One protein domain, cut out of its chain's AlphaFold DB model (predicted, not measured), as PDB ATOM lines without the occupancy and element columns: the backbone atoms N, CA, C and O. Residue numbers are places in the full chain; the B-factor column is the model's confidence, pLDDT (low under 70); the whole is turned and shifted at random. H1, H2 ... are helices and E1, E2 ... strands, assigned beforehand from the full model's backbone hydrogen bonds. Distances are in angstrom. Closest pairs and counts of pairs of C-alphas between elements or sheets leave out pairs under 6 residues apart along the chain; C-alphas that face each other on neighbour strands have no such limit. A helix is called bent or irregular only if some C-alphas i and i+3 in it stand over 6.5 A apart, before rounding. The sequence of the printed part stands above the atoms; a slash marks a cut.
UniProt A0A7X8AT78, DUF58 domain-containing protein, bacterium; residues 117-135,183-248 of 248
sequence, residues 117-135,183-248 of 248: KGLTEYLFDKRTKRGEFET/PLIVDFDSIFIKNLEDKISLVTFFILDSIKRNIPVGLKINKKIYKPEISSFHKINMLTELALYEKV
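Overview. This is residues 117 to 135 and 183 to 248 of the 248 residues of the protein "DUF58 domain-containing protein" of bacterium (UniProt A0A7X8AT78). A small wall of three strands has two antiparallel helices, H2 and H3, side by side over one face, while no named helix covers its other face. A third, poorly formed helix, H1, packs crosswise on H2 away from the sheet, and residues 128 to 134 after it stick out. The 85 printed residues hold three named helices and three named strands in the order H1, E1, H2, E2, E3, H3; the sheet runs E1, E2, E3 and is mixed, and the class is mixed, helices and strands. The whole is compact, with a radius of gyration of the C-alphas of 12.5 A and spans of 35 by 31 by 25 A.

Arrangement. H1, residues 117 to 127, touches H2, residues 196 to 212, about perpendicular at 88 degrees; their closest C-alphas, those of Leu 119 and Leu 202, are 5.9 A apart. H1 is not on the sheet. In the sheet, E1, residues 184 to 187, is parallel to E2, residues 217 to 221, at 14 degrees, with N 218 and O 184 within hydrogen-bond range at 2.7 A. E2 and E3, residues 224 to 229, form a hairpin, antiparallel at 175 degrees, with N 226 and O 219 at 2.8 A. E1, H2 and E2 make a strand-helix-strand unit, two parallel neighbour strands with a helix between them in the chain, and its crossover is right-handed. H2 is on the sheet at a height of 10.6 A, over E1 and E2; its closest C-alpha pair with E2 is Ile 207 and Val 217, 6.5 A. It runs along the strands, at 12 degrees to E2 on the local plane. H3, residues 232 to 243, is on the same face at a height of 9.8 A, over E2 and E3, and only just runs along the strands, at 29 degrees to E2 on the local plane; the closest C-alphas of H3 and E2, those of Met 238 and Leu 219, are 6.8 A apart. The two helices on one face make two layers with the sheet. H2 and H3 touch at a shallow tilt of 8 degrees, opposite ways; their closest C-alphas, those of Ile 200 and Leu 242, are 6.4 A apart. H1 and H3 are apart. In H2 and H3 every O i to N i+4 pair is within hydrogen-bond range; in H1 2 of 7 are, beside 5 of 8 O i to N i+3 pairs.

Along the chain. H1 begins at C-alpha 117, (225.652, 187.480, 122.605), and is 17.3 A long; it is only just irregular, with C-alphas 118 and 121 6.7 A apart. E1 measures 9.7 A, H2 24.3 A, E2 13.2 A and E3 15.0 A. H2 begins at C-alpha 196, (226.135, 178.948, 135.920). H3, 16.1 A, ends at C-alpha 243, (228.929, 171.034, 127.658).

Size, cuts and confidence. The two C-alphas farthest apart, those of Lys 129 and Phe 233, are 35.2 A apart. Residues 136 to 182 are cut out, and C-alphas 135 and 183 are 10.0 A apart across the cut. Of the links that are printed whole, E1 to H2 is short, the other three are tight and none is long. The mean pLDDT of the printed part is 75.3; residues 118 to 135 and 247 to 248 are under 70.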
ATOM      1  N   LYS A 117     224.987 186.205 122.963       73.50
ATOM      2  CA  LYS A 117     225.652 187.480 122.605       73.50
ATOM      3  C   LYS A 117     225.504 188.601 123.644       73.50
ATOM      4  O   LYS A 117     226.429 189.382 123.841       73.50
ATOM      5  N   GLY A 118     224.348 188.712 124.300       60.19
ATOM      6  CA  GLY A 118     224.015 189.879 125.136       60.19
ATOM      7  C   GLY A 118     224.797 189.988 126.450       60.19
ATOM      8  O   GLY A 118     224.786 191.028 127.091       60.19
ATOM      9  N   LEU A 119     225.496 188.929 126.865       55.66
ATOM     10  CA  LEU A 119     226.269 188.933 128.110       55.66
ATOM     11  C   LEU A 119     227.714 189.414 127.915       55.66
ATOM     12  O   LEU A 119     228.403 189.694 128.892       55.66
ATOM     13  N   THR A 120     228.186 189.530 126.671       52.91
ATOM     14  CA  THR A 120     229.575 189.910 126.373       52.91
ATOM     15  C   THR A 120     229.909 191.324 126.843       52.91
ATOM     16  O   THR A 120     231.030 191.562 127.286       52.91
ATOM     17  N   GLU A 121     228.932 192.238 126.840       47.56
ATOM     18  CA  GLU A 121     229.080 193.596 127.382       47.56
ATOM     19  C   GLU A 121     229.545 193.578 128.844       47.56
ATOM     20  O   GLU A 121     230.432 194.344 129.195       47.56
ATOM     21  N   TYR A 122     229.111 192.613 129.666       46.62
ATOM     22  CA  TYR A 122     229.573 192.488 131.058       46.62
ATOM     23  C   TYR A 122     231.063 192.142 131.200       46.62
ATOM     24  O   TYR A 122     231.678 192.505 132.208       46.62
ATOM     25  N   LEU A 123     231.661 191.448 130.221       49.41
ATOM     26  CA  LEU A 123     233.107 191.207 130.208       49.41
ATOM     27  C   LEU A 123     233.882 192.435 129.729       49.41
ATOM     28  O   LEU A 123     234.992 192.656 130.208       49.41
ATOM     29  N   PHE A 124     233.326 193.223 128.806       44.53
ATOM     30  CA  PHE A 124     233.978 194.433 128.302       44.53
ATOM     31  C   PHE A 124     233.867 195.612 129.281       44.53
ATOM     32  O   PHE A 124     234.853 196.317 129.463       44.53
ATOM     33  N   ASP A 125     232.746 195.775 129.990       37.78
ATOM     34  CA  ASP A 125     232.513 196.920 130.889       37.78
ATOM     35  C   ASP A 125     233.267 196.819 132.228       37.78
ATOM     36  O   ASP A 125     233.607 197.822 132.860       37.78
ATOM     37  N   LYS A 126     233.595 195.596 132.676       39.97
ATOM     38  CA  LYS A 126     234.457 195.394 133.855       39.97
ATOM     39  C   LYS A 126     235.949 195.563 133.554       39.97
ATOM     40  O   LYS A 126     236.700 195.848 134.489       39.97
ATOM     41  N   ARG A 127     236.378 195.449 132.289       43.72
ATOM     42  CA  ARG A 127     237.779 195.686 131.874       43.72
ATOM     43  C   ARG A 127     238.202 197.142 132.063       43.72
ATOM     44  O   ARG A 127     239.381 197.409 132.242       43.72
ATOM     45  N   THR A 128     237.252 198.072 132.091       37.31
ATOM     46  CA  THR A 128     237.512 199.507 132.268       37.31
ATOM     47  C   THR A 128     237.618 199.941 133.734       37.31
ATOM     48  O   THR A 128     238.090 201.043 133.990       37.31
ATOM     49  N   LYS A 129     237.194 199.114 134.710       34.06
ATOM     50  CA  LYS A 129     237.090 199.528 136.130       34.06
ATOM     51  C   LYS A 129     237.959 198.757 137.128       34.06
ATOM     52  O   LYS A 129     238.101 199.214 138.257       34.06
ATOM     53  N   ARG A 130     238.557 197.623 136.757       32.66
ATOM     54  CA  ARG A 130     239.517 196.900 137.611       32.66
ATOM     55  C   ARG A 130     240.822 196.713 136.854       32.66
ATOM     56  O   ARG A 130     240.908 195.850 135.988       32.66
ATOM     57  N   GLY A 131     241.824 197.522 137.192       33.31
ATOM     58  CA  GLY A 131     243.195 197.439 136.679       33.31
ATOM     59  C   GLY A 131     243.969 196.199 137.142       33.31
ATOM     60  O   GLY A 131     245.133 196.318 137.486       33.31
ATOM     61  N   GLU A 132     243.336 195.024 137.172       32.28
ATOM     62  CA  GLU A 132     243.926 193.761 137.651       32.28
ATOM     63  C   GLU A 132     243.700 192.595 136.677       32.28
ATOM     64  O   GLU A 132     243.565 191.441 137.067       32.28
ATOM     65  N   PHE A 133     243.674 192.891 135.382       36.41
ATOM     66  CA  PHE A 133     244.022 191.927 134.345       36.41
ATOM     67  C   PHE A 133     244.820 192.692 133.296       36.41
ATOM     68  O   PHE A 133     244.245 193.394 132.463       36.41
ATOM     69  N   GLU A 134     246.149 192.595 133.357       34.16
ATOM     70  CA  GLU A 134     247.049 193.079 132.308       34.16
ATOM     71  C   GLU A 134     246.859 192.243 131.034       34.16
ATOM     72  O   GLU A 134     247.685 191.435 130.628       34.16
ATOM     73  N   THR A 135     245.728 192.431 130.367       38.00
ATOM     74  CA  THR A 135     245.631 192.191 128.936       38.00
ATOM     75  C   THR A 135     245.592 193.559 128.299       38.00
ATOM     76  O   THR A 135     244.606 194.281 128.439       38.00
ATOM     77  N   PRO A 183     247.201 185.941 121.791       72.12
ATOM     78  CA  PRO A 183     246.474 184.772 122.250       72.12
ATOM     79  C   PRO A 183     245.718 185.102 123.543       72.12
ATOM     80  O   PRO A 183     246.278 185.677 124.477       72.12
ATOM     81  N   LEU A 184     244.439 184.738 123.597       78.00
ATOM     82  CA  LEU A 184     243.558 185.001 124.733       78.00
ATOM     83  C   LEU A 184     243.380 183.727 125.552       78.00
ATOM     84  O   LEU A 184     243.113 182.670 124.994       78.00
ATOM     85  N   ILE A 185     243.475 183.816 126.877       81.44
ATOM     86  CA  ILE A 185     243.131 182.711 127.780       81.44
ATOM     87  C   ILE A 185     241.933 183.145 128.617       81.44
ATOM     88  O   ILE A 185     242.000 184.136 129.343       81.44
ATOM     89  N   VAL A 186     240.836 182.400 128.514       81.50
ATOM     90  CA  VAL A 186     239.640 182.611 129.330       81.50
ATOM     91  C   VAL A 186     239.755 181.779 130.600       81.50
ATOM     92  O   VAL A 186     239.735 180.551 130.538       81.50
ATOM     93  N   ASP A 187     239.853 182.431 131.755       81.44
ATOM     94  CA  ASP A 187     239.767 181.751 133.049       81.44
ATOM     95  C   ASP A 187     238.296 181.640 133.470       81.44
ATOM     96  O   ASP A 187     237.680 182.624 133.894       81.44
ATOM     97  N   PHE A 188     237.729 180.440 133.320       82.44
ATOM     98  CA  PHE A 188     236.335 180.170 133.649       82.44
ATOM     99  C   PHE A 188     236.075 180.443 135.129       82.44
ATOM    100  O   PHE A 188     235.101 181.113 135.453       82.44
ATOM    101  N   ASP A 189     236.946 180.008 136.036       78.94
ATOM    102  CA  ASP A 189     236.735 180.116 137.483       78.94
ATOM    103  C   ASP A 189     236.748 181.578 137.962       78.94
ATOM    104  O   ASP A 189     235.976 181.944 138.850       78.94
ATOM    105  N   SER A 190     237.521 182.441 137.296       75.38
ATOM    106  CA  SER A 190     237.602 183.877 137.608       75.38
ATOM    107  C   SER A 190     236.338 184.689 137.265       75.38
ATOM    108  O   SER A 190     236.144 185.801 137.766       75.38
ATOM    109  N   ILE A 191     235.455 184.160 136.408       75.75
ATOM    110  CA  ILE A 191     234.266 184.882 135.941       75.75
ATOM    111  C   ILE A 191     233.152 184.795 136.993       75.75
ATOM    112  O   ILE A 191     232.540 183.743 137.212       75.75
ATOM    113  N   PHE A 192     232.847 185.938 137.608       71.31
ATOM    114  CA  PHE A 192     231.766 186.093 138.582       71.31
ATOM    115  C   PHE A 192     230.429 186.411 137.898       71.31
ATOM    116  O   PHE A 192     230.107 187.576 137.649       71.31
ATOM    117  N   ILE A 193     229.638 185.370 137.632       77.06
ATOM    118  CA  ILE A 193     228.244 185.453 137.171       77.06
ATOM    119  C   ILE A 193     227.392 184.601 138.113       77.06
ATOM    120  O   ILE A 193     227.790 183.495 138.472       77.06
ATOM    121  N   LYS A 194     226.233 185.128 138.537       76.75
ATOM    122  CA  LYS A 194     225.350 184.456 139.508       76.75
ATOM    123  C   LYS A 194     224.811 183.123 138.979       76.75
ATOM    124  O   LYS A 194     224.725 182.165 139.737       76.75
ATOM    125  N   ASN A 195     224.455 183.074 137.695       85.69
ATOM    126  CA  ASN A 195     223.928 181.883 137.041       85.69
ATOM    127  C   ASN A 195     225.031 181.133 136.277       85.69
ATOM    128  O   ASN A 195     225.707 181.705 135.420       85.69
ATOM    129  N   LEU A 196     225.183 179.844 136.577       87.12
ATOM    130  CA  LEU A 196     226.135 178.948 135.920       87.12
ATOM    131  C   LEU A 196     225.866 178.838 134.414       87.12
ATOM    132  O   LEU A 196     226.789 178.889 133.609       87.12
ATOM    133  N   GLU A 197     224.594 178.718 134.044       88.88
ATOM    134  CA  GLU A 197     224.159 178.536 132.659       88.88
ATOM    135  C   GLU A 197     224.547 179.729 131.795       88.88
ATOM    136  O   GLU A 197     225.165 179.584 130.744       88.88
ATOM    137  N   ASP A 198     224.265 180.931 132.295       86.62
ATOM    138  CA  ASP A 198     224.598 182.167 131.598       86.62
ATOM    139  C   ASP A 198     226.113 182.361 131.496       86.62
ATOM    140  O   ASP A 198     226.606 182.846 130.478       86.62
ATOM    141  N   LYS A 199     226.870 181.922 132.509       86.25
ATOM    142  CA  LYS A 199     228.337 181.908 132.470       86.25
ATOM    143  C   LYS A 199     228.863 181.005 131.356       86.25
ATOM    144  O   LYS A 199     229.728 181.430 130.593       86.25
ATOM    145  N   ILE A 200     228.333 179.790 131.244       90.50
ATOM    146  CA  ILE A 200     228.726 178.833 130.205       90.50
ATOM    147  C   ILE A 200     228.353 179.377 128.824       90.50
ATOM    148  O   ILE A 200     229.218 179.463 127.958       90.50
ATOM    149  N   SER A 201     227.111 179.831 128.638       90.06
ATOM    150  CA  SER A 201     226.642 180.432 127.384       90.06
ATOM    151  C   SER A 201     227.485 181.624 126.926       90.06
ATOM    152  O   SER A 201     227.733 181.790 125.728       90.06
ATOM    153  N   LEU A 202     227.940 182.453 127.869       86.44
ATOM    154  CA  LEU A 202     228.810 183.594 127.598       86.44
ATOM    155  C   LEU A 202     230.196 183.128 127.139       86.44
ATOM    156  O   LEU A 202     230.677 183.566 126.094       86.44
ATOM    157  N   VAL A 203     230.832 182.222 127.887       87.75
ATOM    158  CA  VAL A 203     232.165 181.705 127.540       87.75
ATOM    159  C   VAL A 203     232.135 180.985 126.191       87.75
ATOM    160  O   VAL A 203     233.015 181.212 125.361       87.75
ATOM    161  N   THR A 204     231.090 180.199 125.922       91.50
ATOM    162  CA  THR A 204     230.859 179.579 124.614       91.50
ATOM    163  C   THR A 204     230.771 180.622 123.506       91.50
ATOM    164  O   THR A 204     231.472 180.498 122.502       91.50
ATOM    165  N   PHE A 205     229.979 181.683 123.690       89.75
ATOM    166  CA  PHE A 205     229.906 182.765 122.710       89.75
ATOM    167  C   PHE A 205     231.275 183.423 122.471       89.75
ATOM    168  O   PHE A 205     231.662 183.625 121.323       89.75
ATOM    169  N   PHE A 206     232.030 183.704 123.535       85.62
ATOM    170  CA  PHE A 206     233.342 184.343 123.439       85.62
ATOM    171  C   PHE A 206     234.369 183.488 122.685       85.62
ATOM    172  O   PHE A 206     235.112 184.016 121.856       85.62
ATOM    173  N   ILE A 207     234.402 182.175 122.936       88.25
ATOM    174  CA  ILE A 207     235.275 181.238 122.212       88.25
ATOM    175  C   ILE A 207     234.931 181.244 120.719       88.25
ATOM    176  O   ILE A 207     235.823 181.374 119.882       88.25
ATOM    177  N   LEU A 208     233.640 181.158 120.382       90.00
ATOM    178  CA  LEU A 208     233.187 181.172 118.991       90.00
ATOM    179  C   LEU A 208     233.507 182.496 118.287       90.00
ATOM    180  O   LEU A 208     233.978 182.480 117.150       90.00
ATOM    181  N   ASP A 209     233.282 183.634 118.950       86.50
ATOM    182  CA  ASP A 209     233.585 184.957 118.397       86.50
ATOM    183  C   ASP A 209     235.096 185.158 118.203       86.50
ATOM    184  O   ASP A 209     235.517 185.665 117.165       86.50
ATOM    185  N   SER A 210     235.919 184.690 119.146       82.56
ATOM    186  CA  SER A 210     237.385 184.776 119.059       82.56
ATOM    187  C   SER A 210     237.930 183.964 117.884       82.56
ATOM    188  O   SER A 210     238.689 184.490 117.074       82.56
ATOM    189  N   ILE A 211     237.471 182.718 117.724       86.00
ATOM    190  CA  ILE A 211     237.877 181.856 116.603       86.00
ATOM    191  C   ILE A 211     237.397 182.439 115.272       86.00
ATOM    192  O   ILE A 211     238.144 182.443 114.297       86.00
ATOM    193  N   LYS A 212     236.180 182.998 115.227       86.25
ATOM    194  CA  LYS A 212     235.663 183.677 114.030       86.25
ATOM    195  C   LYS A 212     236.515 184.889 113.632       86.25
ATOM    196  O   LYS A 212     236.617 185.193 112.446       86.25
ATOM    197  N   ARG A 213     237.120 185.571 114.607       81.25
ATOM    198  CA  ARG A 213     238.063 186.682 114.401       81.25
ATOM    199  C   ARG A 213     239.507 186.226 114.179       81.25
ATOM    200  O   ARG A 213     240.371 187.081 114.067       81.25
ATOM    201  N   ASN A 214     239.756 184.918 114.096       80.19
ATOM    202  CA  ASN A 214     241.083 184.323 113.937       80.19
ATOM    203  C   ASN A 214     242.045 184.586 115.114       80.19
ATOM    204  O   ASN A 214     243.261 184.547 114.951       80.19
ATOM    205  N   ILE A 215     241.502 184.818 116.313       80.06
ATOM    206  CA  ILE A 215     242.280 185.044 117.534       80.06
ATOM    207  C   ILE A 215     242.479 183.694 118.243       80.06
ATOM    208  O   ILE A 215     241.480 183.047 118.584       80.06
ATOM    209  N   PRO A 216     243.727 183.257 118.516       81.38
ATOM    210  CA  PRO A 216     243.976 182.040 119.284       81.38
ATOM    211  C   PRO A 216     243.342 182.138 120.671       81.38
ATOM    212  O   PRO A 216     243.616 183.081 121.417       81.38
ATOM    213  N   VAL A 217     242.516 181.155 121.034       83.75
ATOM    214  CA  VAL A 217     241.794 181.155 122.312       83.75
ATOM    215  C   VAL A 217     242.101 179.899 123.121       83.75
ATOM    216  O   VAL A 217     242.137 178.782 122.606       83.75
ATOM    217  N   GLY A 218     242.384 180.104 124.400       84.94
ATOM    218  CA  GLY A 218     242.580 179.083 125.412       84.94
ATOM    219  C   GLY A 218     241.493 179.168 126.477       84.94
ATOM    220  O   GLY A 218     240.863 180.210 126.671       84.94
ATOM    221  N   LEU A 219     241.296 178.070 127.192       86.12
ATOM    222  CA  LEU A 219     240.294 177.943 128.246       86.12
ATOM    223  C   LEU A 219     240.947 177.323 129.479       86.12
ATOM    224  O   LEU A 219     241.618 176.300 129.385       86.12
ATOM    225  N   LYS A 220     240.723 177.913 130.647       86.06
ATOM    226  CA  LYS A 220     241.079 177.316 131.931       86.06
ATOM    227  C   LYS A 220     239.802 177.002 132.696       86.06
ATOM    228  O   LYS A 220     239.027 177.909 132.985       86.06
ATOM    229  N   ILE A 221     239.575 175.722 132.977       85.75
ATOM    230  CA  ILE A 221     238.352 175.212 133.612       85.75
ATOM    231  C   ILE A 221     238.691 173.998 134.483       85.75
ATOM    232  O   ILE A 221     239.442 173.127 134.049       85.75
ATOM    233  N   ASN A 222     238.182 173.926 135.722       79.44
ATOM    234  CA  ASN A 222     238.421 172.797 136.640       79.44
ATOM    235  C   ASN A 222     239.909 172.404 136.775       79.44
ATOM    236  O   ASN A 222     240.258 171.225 136.734       79.44
ATOM    237  N   LYS A 223     240.806 173.393 136.905       79.69
ATOM    238  CA  LYS A 223     242.277 173.212 136.943       79.69
ATOM    239  C   LYS A 223     242.915 172.660 135.651       79.69
ATOM    240  O   LYS A 223     244.140 172.582 135.594       79.69
ATOM    241  N   LYS A 224     242.146 172.327 134.607       85.31
ATOM    242  CA  LYS A 224     242.671 172.035 133.262       85.31
ATOM    243  C   LYS A 224     242.965 173.341 132.527       85.31
ATOM    244  O   LYS A 224     242.209 174.304 132.648       85.31
ATOM    245  N   ILE A 225     244.046 173.359 131.748       86.19
ATOM    246  CA  ILE A 225     244.451 174.506 130.929       86.19
ATOM    247  C   ILE A 225     244.560 174.053 129.474       86.19
ATOM    248  O   ILE A 225     245.431 173.261 129.121       86.19
ATOM    249  N   TYR A 226     243.688 174.599 128.636       86.00
ATOM    250  CA  TYR A 226     243.730 174.501 127.185       86.00
ATOM    251  C   TYR A 226     244.545 175.681 126.661       86.00
ATOM    252  O   TYR A 226     244.158 176.839 126.846       86.00
ATOM    253  N   LYS A 227     245.702 175.398 126.049       85.44
ATOM    254  CA  LYS A 227     246.573 176.439 125.486       85.44
ATOM    255  C   LYS A 227     245.879 177.146 124.310       85.44
ATOM    256  O   LYS A 227     245.052 176.521 123.654       85.44
ATOM    257  N   PRO A 228     246.188 178.424 124.039       84.38
ATOM    258  CA  PRO A 228     245.593 179.143 122.919       84.38
ATOM    259  C   PRO A 228     245.899 178.499 121.567       84.38
ATOM    260  O   PRO A 228     247.059 178.382 121.182       84.38
ATOM    261  N   GLU A 229     244.849 178.112 120.846       82.56
ATOM    262  CA  GLU A 229     244.929 177.505 119.515       82.56
ATOM    263  C   GLU A 229     243.664 177.863 118.710       82.56
ATOM    264  O   GLU A 229     242.642 178.248 119.282       82.56
ATOM    265  N   ILE A 230     243.726 177.774 117.377       81.81
ATOM    266  CA  ILE A 230     242.617 178.119 116.458       81.81
ATOM    267  C   ILE A 230     241.947 176.856 115.868       81.81
ATOM    268  O   ILE A 230     240.884 176.934 115.256       81.81
ATOM    269  N   SER A 231     242.537 175.673 116.061       87.06
ATOM    270  CA  SER A 231     242.085 174.424 115.436       87.06
ATOM    271  C   SER A 231     240.613 174.091 115.723       87.06
ATOM    272  O   SER A 231     240.103 174.282 116.830       87.06
ATOM    273  N   SER A 232     239.926 173.523 114.728       86.62
ATOM    274  CA  SER A 232     238.545 173.041 114.866       86.62
ATOM    275  C   SER A 232     238.423 171.942 115.926       86.62
ATOM    276  O   SER A 232     237.448 171.924 116.677       86.62
ATOM    277  N   PHE A 233     239.431 171.074 116.039       88.75
ATOM    278  CA  PHE A 233     239.498 170.053 117.084       88.75
ATOM    279  C   PHE A 233     239.615 170.684 118.476       88.75
ATOM    280  O   PHE A 233     238.890 170.314 119.398       88.75
ATOM    281  N   HIS A 234     240.472 171.701 118.608       89.62
ATOM    282  CA  HIS A 234     240.634 172.455 119.851       89.62
ATOM    283  C   HIS A 234     239.334 173.148 120.271       89.62
ATOM    284  O   HIS A 234     238.911 173.038 121.424       89.62
ATOM    285  N   LYS A 235     238.638 173.776 119.315       91.06
ATOM    286  CA  LYS A 235     237.301 174.350 119.516       91.06
ATOM    287  C   LYS A 235     236.322 173.319 120.078       91.06
ATOM    288  O   LYS A 235     235.693 173.575 121.101       91.06
ATOM    289  N   ILE A 236     236.201 172.165 119.421       91.88
ATOM    290  CA  ILE A 236     235.279 171.094 119.821       91.88
ATOM    291  C   ILE A 236     235.605 170.596 121.231       91.88
ATOM    292  O   ILE A 236     234.692 170.443 122.039       91.88
ATOM    293  N   ASN A 237     236.883 170.414 121.568       91.56
ATOM    294  CA  ASN A 237     237.291 169.977 122.904       91.56
ATOM    295  C   ASN A 237     236.897 170.984 123.990       91.56
ATOM    296  O   ASN A 237     236.304 170.596 124.996       91.56
ATOM    297  N   MET A 238     237.161 172.277 123.773       91.38
ATOM    298  CA  MET A 238     236.764 173.323 124.721       91.38
ATOM    299  C   MET A 238     235.241 173.388 124.895       91.38
ATOM    300  O   MET A 238     234.750 173.480 126.020       91.38
ATOM    301  N   LEU A 239     234.484 173.305 123.797       92.81
ATOM    302  CA  LEU A 239     233.019 173.300 123.846       92.81
ATOM    303  C   LEU A 239     232.461 172.037 124.510       92.81
ATOM    304  O   LEU A 239     231.455 172.120 125.213       92.81
ATOM    305  N   THR A 240     233.118 170.893 124.329       92.81
ATOM    306  CA  THR A 240     232.744 169.628 124.971       92.81
ATOM    307  C   THR A 240     232.932 169.714 126.481       92.81
ATOM    308  O   THR A 240     232.019 169.367 127.222       92.81
ATOM    309  N   GLU A 241     234.059 170.238 126.965       92.31
ATOM    310  CA  GLU A 241     234.261 170.429 128.411       92.31
ATOM    311  C   GLU A 241     233.225 171.391 129.004       92.31
ATOM    312  O   GLU A 241     232.687 171.120 130.073       92.31
ATOM    313  N   LEU A 242     232.873 172.469 128.293       91.62
ATOM    314  CA  LEU A 242     231.798 173.378 128.709       91.62
ATOM    315  C   LEU A 242     230.414 172.707 128.695       91.62
ATOM    316  O   LEU A 242     229.579 172.996 129.553       91.62
ATOM    317  N   ALA A 243     230.165 171.806 127.742       92.44
ATOM    318  CA  ALA A 243     228.929 171.034 127.658       92.44
ATOM    319  C   ALA A 243     228.775 170.052 128.825       92.44
ATOM    320  O   ALA A 243     227.666 169.862 129.316       92.44
ATOM    321  N   LEU A 244     229.881 169.447 129.269       90.94
ATOM    322  CA  LEU A 244     229.924 168.461 130.353       90.94
ATOM    323  C   LEU A 244     230.156 169.080 131.735       90.94
ATOM    324  O   LEU A 244     230.232 168.358 132.726       90.94
ATOM    325  N   TYR A 245     230.302 170.401 131.808       88.94
ATOM    326  CA  TYR A 245     230.563 171.084 133.061       88.94
ATOM    327  C   TYR A 245     229.313 171.112 133.948       88.94
ATOM    328  O   TYR A 245     228.346 171.839 133.682       88.94
ATOM    329  N   GLU A 246     229.388 170.366 135.045       81.25
ATOM    330  CA  GLU A 246     228.460 170.422 136.168       81.25
ATOM    331  C   GLU A 246     229.195 170.962 137.397       81.25
ATOM    332  O   GLU A 246     230.373 170.670 137.627       81.25
ATOM    333  N   LYS A 247     228.512 171.806 138.174       65.81
ATOM    334  CA  LYS A 247     229.069 172.338 139.414       65.81
ATOM    335  C   LYS A 247     229.030 171.226 140.465       65.81
ATOM    336  O   LYS A 247     227.936 170.814 140.844       65.81
ATOM    337  N   VAL A 248     230.204 170.760 140.888       52.88
ATOM    338  CA  VAL A 248     230.377 169.887 142.065       52.88
ATOM    339  C   VAL A 248     230.083 170.672 143.339       52.88
ATOM    340  O   VAL A 248     230.465 171.868 143.390       52.88
TER     341      VAL A 248